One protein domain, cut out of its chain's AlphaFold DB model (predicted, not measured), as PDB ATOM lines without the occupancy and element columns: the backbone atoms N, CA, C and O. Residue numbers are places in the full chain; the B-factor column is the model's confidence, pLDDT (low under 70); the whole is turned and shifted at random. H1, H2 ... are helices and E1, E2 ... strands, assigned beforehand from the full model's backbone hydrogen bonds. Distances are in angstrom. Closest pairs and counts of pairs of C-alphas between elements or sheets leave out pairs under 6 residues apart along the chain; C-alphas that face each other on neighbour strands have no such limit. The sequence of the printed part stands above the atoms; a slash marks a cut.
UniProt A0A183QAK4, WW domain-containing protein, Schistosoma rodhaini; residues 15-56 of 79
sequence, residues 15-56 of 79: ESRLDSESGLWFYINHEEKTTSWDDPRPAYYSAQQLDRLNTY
ATOM      1  N   GLU A  15       0.214 -35.059 -41.277       85.50
ATOM      2  CA  GLU A  15      -0.328 -34.767 -39.943       85.50
ATOM      3  C   GLU A  15      -0.760 -36.060 -39.242       85.50
ATOM      4  O   GLU A  15      -1.452 -36.885 -39.830       85.50
ATOM      5  N   SER A  16      -0.375 -36.253 -37.978       85.12
ATOM      6  CA  SER A  16      -0.878 -37.361 -37.157       85.12
ATOM      7  C   SER A  16      -2.136 -36.936 -36.410       85.12
ATOM      8  O   SER A  16      -2.121 -35.941 -35.677       85.12
ATOM      9  N   ARG A  17      -3.207 -37.715 -36.527       84.88
ATOM     10  CA  ARG A  17      -4.462 -37.506 -35.805       84.88
ATOM     11  C   ARG A  17      -4.879 -38.768 -35.072       84.88
ATOM     12  O   ARG A  17      -4.537 -39.872 -35.474       84.88
ATOM     13  N   LEU A  18      -5.620 -38.583 -33.986       84.94
ATOM     14  CA  LEU A  18      -6.311 -39.669 -33.305       84.94
ATOM     15  C   LEU A  18      -7.720 -39.764 -33.882       84.94
ATOM     16  O   LEU A  18      -8.442 -38.766 -33.909       84.94
ATOM     17  N   ASP A  19      -8.090 -40.948 -34.351       83.06
ATOM     18  CA  ASP A  19      -9.438 -41.204 -34.828       83.06
ATOM     19  C   ASP A  19     -10.382 -41.282 -33.631       83.06
ATOM     20  O   ASP A  19     -10.187 -42.095 -32.728       83.06
ATOM     21  N   SER A  20     -11.397 -40.421 -33.606       81.06
ATOM     22  CA  SER A  20     -12.355 -40.364 -32.496       81.06
ATOM     23  C   SER A  20     -13.253 -41.601 -32.432       81.06
ATOM     24  O   SER A  20     -13.818 -41.882 -31.379       81.06
ATOM     25  N   GLU A  21     -13.408 -42.312 -33.549       81.00
ATOM     26  CA  GLU A  21     -14.289 -43.475 -33.672       81.00
ATOM     27  C   GLU A  21     -13.563 -44.776 -33.299       81.00
ATOM     28  O   GLU A  21     -14.055 -45.559 -32.490       81.00
ATOM     29  N   SER A  22     -12.355 -44.970 -33.826       82.94
ATOM     30  CA  SER A  22     -11.533 -46.167 -33.617       82.94
ATOM     31  C   SER A  22     -10.575 -46.039 -32.429       82.94
ATOM     32  O   SER A  22     -10.076 -47.045 -31.930       82.94
ATOM     33  N   GLY A  23     -10.268 -44.815 -31.988       85.56
ATOM     34  CA  GLY A  23      -9.259 -44.547 -30.958       85.56
ATOM     35  C   GLY A  23      -7.825 -44.845 -31.408       85.56
ATOM     36  O   GLY A  23      -6.944 -45.043 -30.571       85.56
ATOM     37  N   LEU A  24      -7.586 -44.915 -32.720       84.00
ATOM     38  CA  LEU A  24      -6.299 -45.261 -33.317       84.00
ATOM     39  C   LEU A  24      -5.646 -44.036 -33.952       84.00
ATOM     40  O   LEU A  24      -6.324 -43.152 -34.476       84.00
ATOM     41  N   TRP A  25      -4.318 -43.985 -33.913       81.19
ATOM     42  CA  TRP A  25      -3.563 -42.947 -34.605       81.19
ATOM     43  C   TRP A  25      -3.547 -43.230 -36.105       81.19
ATOM     44  O   TRP A  25      -3.216 -44.337 -36.526       81.19
ATOM     45  N   PHE A  26      -3.881 -42.220 -36.896       83.50
ATOM     46  CA  PHE A  26      -3.814 -42.242 -38.349       83.50
ATOM     47  C   PHE A  26      -3.038 -41.031 -38.857       83.50
ATOM     48  O   PHE A  26      -2.930 -40.000 -38.186       83.50
ATOM     49  N   TYR A  27      -2.485 -41.163 -40.055       85.44
ATOM     50  CA  TYR A  27      -1.657 -40.156 -40.697       85.44
ATOM     51  C   TYR A  27      -2.387 -39.597 -41.915       85.44
ATOM     52  O   TYR A  27      -2.879 -40.338 -42.764       85.44
ATOM     53  N   ILE A  28      -2.474 -38.276 -41.994       84.62
ATOM     54  CA  ILE A  28      -3.141 -37.539 -43.061       84.62
ATOM     55  C   ILE A  28      -2.069 -36.973 -43.981       84.62
ATOM     56  O   ILE A  28      -1.239 -36.182 -43.542       84.62
ATOM     57  N   ASN A  29      -2.112 -37.346 -45.258       84.75
ATOM     58  CA  ASN A  29      -1.320 -36.733 -46.312       84.75
ATOM     59  C   ASN A  29      -2.107 -35.552 -46.907       84.75
ATOM     60  O   ASN A  29      -3.125 -35.720 -47.583       84.75
ATOM     61  N   HIS A  30      -1.634 -34.335 -46.663       84.00
ATOM     62  CA  HIS A  30      -2.236 -33.105 -47.167       84.00
ATOM     63  C   HIS A  30      -1.930 -32.829 -48.646       84.00
ATOM     64  O   HIS A  30      -2.652 -32.008 -49.225       84.00
ATOM     65  N   GLU A  31      -0.928 -33.482 -49.249       82.19
ATOM     66  CA  GLU A  31      -0.619 -33.371 -50.685       82.19
ATOM     67  C   GLU A  31      -1.628 -34.150 -51.517       82.19
ATOM     68  O   GLU A  31      -2.278 -33.591 -52.395       82.19
ATOM     69  N   GLU A  32      -1.811 -35.429 -51.189       82.88
ATOM     70  CA  GLU A  32      -2.707 -36.325 -51.929       82.88
ATOM     71  C   GLU A  32      -4.143 -36.308 -51.384       82.88
ATOM     72  O   GLU A  32      -5.042 -36.893 -51.986       82.88
ATOM     73  N   LYS A  33      -4.377 -35.617 -50.257       82.38
ATOM     74  CA  LYS A  33      -5.649 -35.626 -49.507       82.38
ATOM     75  C   LYS A  33      -6.086 -37.042 -49.127       82.38
ATOM     76  O   LYS A  33      -7.277 -37.343 -49.088       82.38
ATOM     77  N   THR A  34      -5.118 -37.904 -48.838       81.12
ATOM     78  CA  THR A  34      -5.331 -39.297 -48.452       81.12
ATOM     79  C   THR A  34      -5.011 -39.501 -46.978       81.12
ATOM     80  O   THR A  34      -4.294 -38.721 -46.354       81.12
ATOM     81  N   THR A  35      -5.570 -40.557 -46.399       86.88
ATOM     82  CA  THR A  35      -5.305 -40.962 -45.018       86.88
ATOM     83  C   THR A  35      -4.748 -42.374 -45.008       86.88
ATOM     84  O   THR A  35      -5.253 -43.238 -45.725       86.88
ATOM     85  N   SER A  36      -3.736 -42.615 -44.182       82.56
ATOM     86  CA  SER A  36      -3.086 -43.910 -44.027       82.56
ATOM     87  C   SER A  36      -2.985 -44.287 -42.553       82.56
ATOM     88  O   SER A  36      -2.758 -43.436 -41.694       82.56
ATOM     89  N   TRP A  37      -3.127 -45.578 -42.268       84.69
ATOM     90  CA  TRP A  37      -2.837 -46.151 -40.950       84.69
ATOM     91  C   TRP A  37      -1.344 -46.455 -40.769       84.69
ATOM     92  O   TRP A  37      -0.892 -46.662 -39.647       84.69
ATOM     93  N   ASP A  38      -0.593 -46.484 -41.872       81.19
ATOM     94  CA  ASP A  38       0.843 -46.738 -41.876       81.19
ATOM     95  C   ASP A  38       1.631 -45.438 -41.692       81.19
ATOM     96  O   ASP A  38       1.258 -44.389 -42.224       81.19
ATOM     97  N   ASP A  39       2.713 -45.518 -40.924       77.31
ATOM     98  CA  ASP A  39       3.532 -44.368 -40.575       77.31
ATOM     99  C   ASP A  39       4.475 -43.992 -41.734       77.31
ATOM    100  O   ASP A  39       5.385 -44.755 -42.065       77.31
ATOM    101  N   PRO A  40       4.329 -42.800 -42.336       75.31
ATOM    102  CA  PRO A  40       5.156 -42.364 -43.462       75.31
ATOM    103  C   PRO A  40       6.578 -41.953 -43.049       75.31
ATOM    104  O   PRO A  40       7.445 -41.793 -43.910       75.31
ATOM    105  N   ARG A  41       6.846 -41.739 -41.750       77.75
ATOM    106  CA  ARG A  41       8.142 -41.267 -41.236       77.75
ATOM    107  C   ARG A  41       9.305 -42.170 -41.651       77.75
ATOM    108  O   ARG A  41      10.271 -41.631 -42.191       77.75
ATOM    109  N   PRO A  42       9.272 -43.503 -41.459       78.19
ATOM    110  CA  PRO A  42      10.352 -44.381 -41.908       78.19
ATOM    111  C   PRO A  42      10.649 -44.252 -43.407       78.19
ATOM    112  O   PRO A  42      11.817 -44.162 -43.785       78.19
ATOM    113  N   ALA A  43       9.626 -44.175 -44.259       73.62
ATOM    114  CA  ALA A  43       9.796 -43.978 -45.701       73.62
ATOM    115  C   ALA A  43      10.392 -42.597 -46.039       73.62
ATOM    116  O   ALA A  43      11.275 -42.482 -46.887       73.62
ATOM    117  N   TYR A  44       9.971 -41.544 -45.336       75.38
ATOM    118  CA  TYR A  44      10.490 -40.192 -45.543       75.38
ATOM    119  C   TYR A  44      11.945 -40.034 -45.080       75.38
ATOM    120  O   TYR A  44      12.770 -39.461 -45.790       75.38
ATOM    121  N   TYR A  45      12.293 -40.560 -43.902       71.88
ATOM    122  CA  TYR A  45      13.661 -40.498 -43.384       71.88
ATOM    123  C   TYR A  45      14.619 -41.396 -44.166       71.88
ATOM    124  O   TYR A  45      15.753 -40.986 -44.402       71.88
ATOM    125  N   SER A  46      14.170 -42.561 -44.642       72.62
ATOM    126  CA  SER A  46      14.982 -43.413 -45.524       72.62
ATOM    127  C   SER A  46      15.230 -42.771 -46.893       72.62
ATOM    128  O   SER A  46      16.357 -42.809 -47.390       72.62
ATOM    129  N   ALA A  47      14.236 -42.090 -47.472       68.31
ATOM    130  CA  ALA A  47      14.419 -41.323 -48.704       68.31
ATOM    131  C   ALA A  47      15.400 -40.146 -48.521       68.31
ATOM    132  O   ALA A  47      16.254 -39.913 -49.377       68.31
ATOM    133  N   GLN A  48      15.346 -39.451 -47.380       65.25
ATOM    134  CA  GLN A  48      16.311 -38.395 -47.044       65.25
ATOM    135  C   GLN A  48      17.724 -38.930 -46.779       65.25
ATOM    136  O   GLN A  48      18.711 -38.284 -47.124       65.25
ATOM    137  N   GLN A  49      17.851 -40.114 -46.176       62.38
ATOM    138  CA  GLN A  49      19.147 -40.771 -45.995       62.38
ATOM    139  C   GLN A  49      19.793 -41.109 -47.346       62.38
ATOM    140  O   GLN A  49      20.998 -40.928 -47.504       62.38
ATOM    141  N   LEU A  50      19.005 -41.529 -48.342       55.22
ATOM    142  CA  LEU A  50      19.498 -41.788 -49.696       55.22
ATOM    143  C   LEU A  50      19.950 -40.514 -50.425       55.22
ATOM    144  O   LEU A  50      20.978 -40.560 -51.095       55.22
ATOM    145  N   ASP A  51      19.265 -39.378 -50.260       60.47
ATOM    146  CA  ASP A  51      19.737 -38.075 -50.771       60.47
ATOM    147  C   ASP A  51      21.093 -37.691 -50.164       60.47
ATOM    148  O   ASP A  51      22.055 -37.383 -50.879       60.47
ATOM    149  N   ARG A  52      21.204 -37.835 -48.838       56.88
ATOM    150  CA  ARG A  52      22.451 -37.578 -48.116       56.88
ATOM    151  C   ARG A  52      23.601 -38.419 -48.647       56.88
ATOM    152  O   ARG A  52      24.699 -37.892 -48.758       56.88
ATOM    153  N   LEU A  53      23.358 -39.679 -49.011       57.06
ATOM    154  CA  LEU A  53      24.363 -40.585 -49.576       57.06
ATOM    155  C   LEU A  53      24.638 -40.339 -51.070       57.06
ATOM    156  O   LEU A  53      25.756 -40.570 -51.530       57.06
ATOM    157  N   ASN A  54      23.672 -39.825 -51.834       49.91
ATOM    158  CA  ASN A  54      23.861 -39.487 -53.250       49.91
ATOM    159  C   ASN A  54      24.704 -38.217 -53.435       49.91
ATOM    160  O   ASN A  54      25.456 -38.114 -54.406       49.91
ATOM    161  N   THR A  55      24.649 -37.292 -52.472       53.22
ATOM    162  CA  THR A  55      25.580 -36.155 -52.377       53.22
ATOM    163  C   THR A  55      27.045 -36.618 -52.314       53.22
ATOM    164  O   THR A  55      27.916 -35.976 -52.887       53.22
ATOM    165  N   TYR A  56      27.332 -37.786 -51.728       48.25
ATOM    166  CA  TYR A  56      28.691 -38.351 -51.693       48.25
ATOM    167  C   TYR A  56      29.115 -39.040 -52.997       48.25
ATOM    168  O   TYR A  56      30.289 -39.371 -53.163       48.25
TER     169      TYR A  56
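Overview. This is residues 15 to 56 of the 79 residues of the protein "WW domain-containing protein" of Schistosoma rodhaini (UniProt A0A183QAK4). A small, twisted sheet of three short strands makes a head, and one helix, H1, sticks out from it as a long free arm with residues 42 to 56. The 42 printed residues hold three named strands and then one named helix, E1, E2, E3 and H1, a mixed class of helices and strands. The sheet, in the order E1, E2, E3, is antiparallel throughout. The whole is only just extended, close to loose, with a radius of gyration of the C-alphas of 13.7 A, and its C-alphas span 47 by 18 by 11 A, a rod whose length H1 makes together with the head.

Arrangement. Begin at E1, residues 15 to 18, an edge strand; its antiparallel neighbour is the inner strand E2, residues 25 to 29, at 149 degrees. In this hairpin, look at N 17 and O 26, 2.8 A apart and within hydrogen-bond range; C-alphas 18 and 25 face each other at 4.5 A. E2 forms a second hairpin with the other edge strand, E3, residues 34 to 36, at 148 degrees, where N 36 and O 27 are within hydrogen-bond range at 2.8 A. The three strands are a meander, each the antiparallel neighbour of the one before. H1, residues 41 to 56, is not on the sheet, and it is apart from E1 and E2. In H1, 11 of 12 O i to N i+4 pairs are within hydrogen-bond range.

Along the chain. Find C-alpha 15 at (-0.328, -34.767, -39.943), where E1 begins. E2 measures 13.4 A from first to last C-alpha. H1 runs 23.2 A from C-alpha 41 at (8.142, -41.267, -41.236) to C-alpha 56 at (28.691, -38.351, -51.693).

Size, cuts and confidence. The two C-alphas farthest apart, those of Glu 21 and Tyr 56, are 46.9 A apart. The printed part has no cut and no long link. Look for low confidence, pLDDT under 70, at residues 47 to 56.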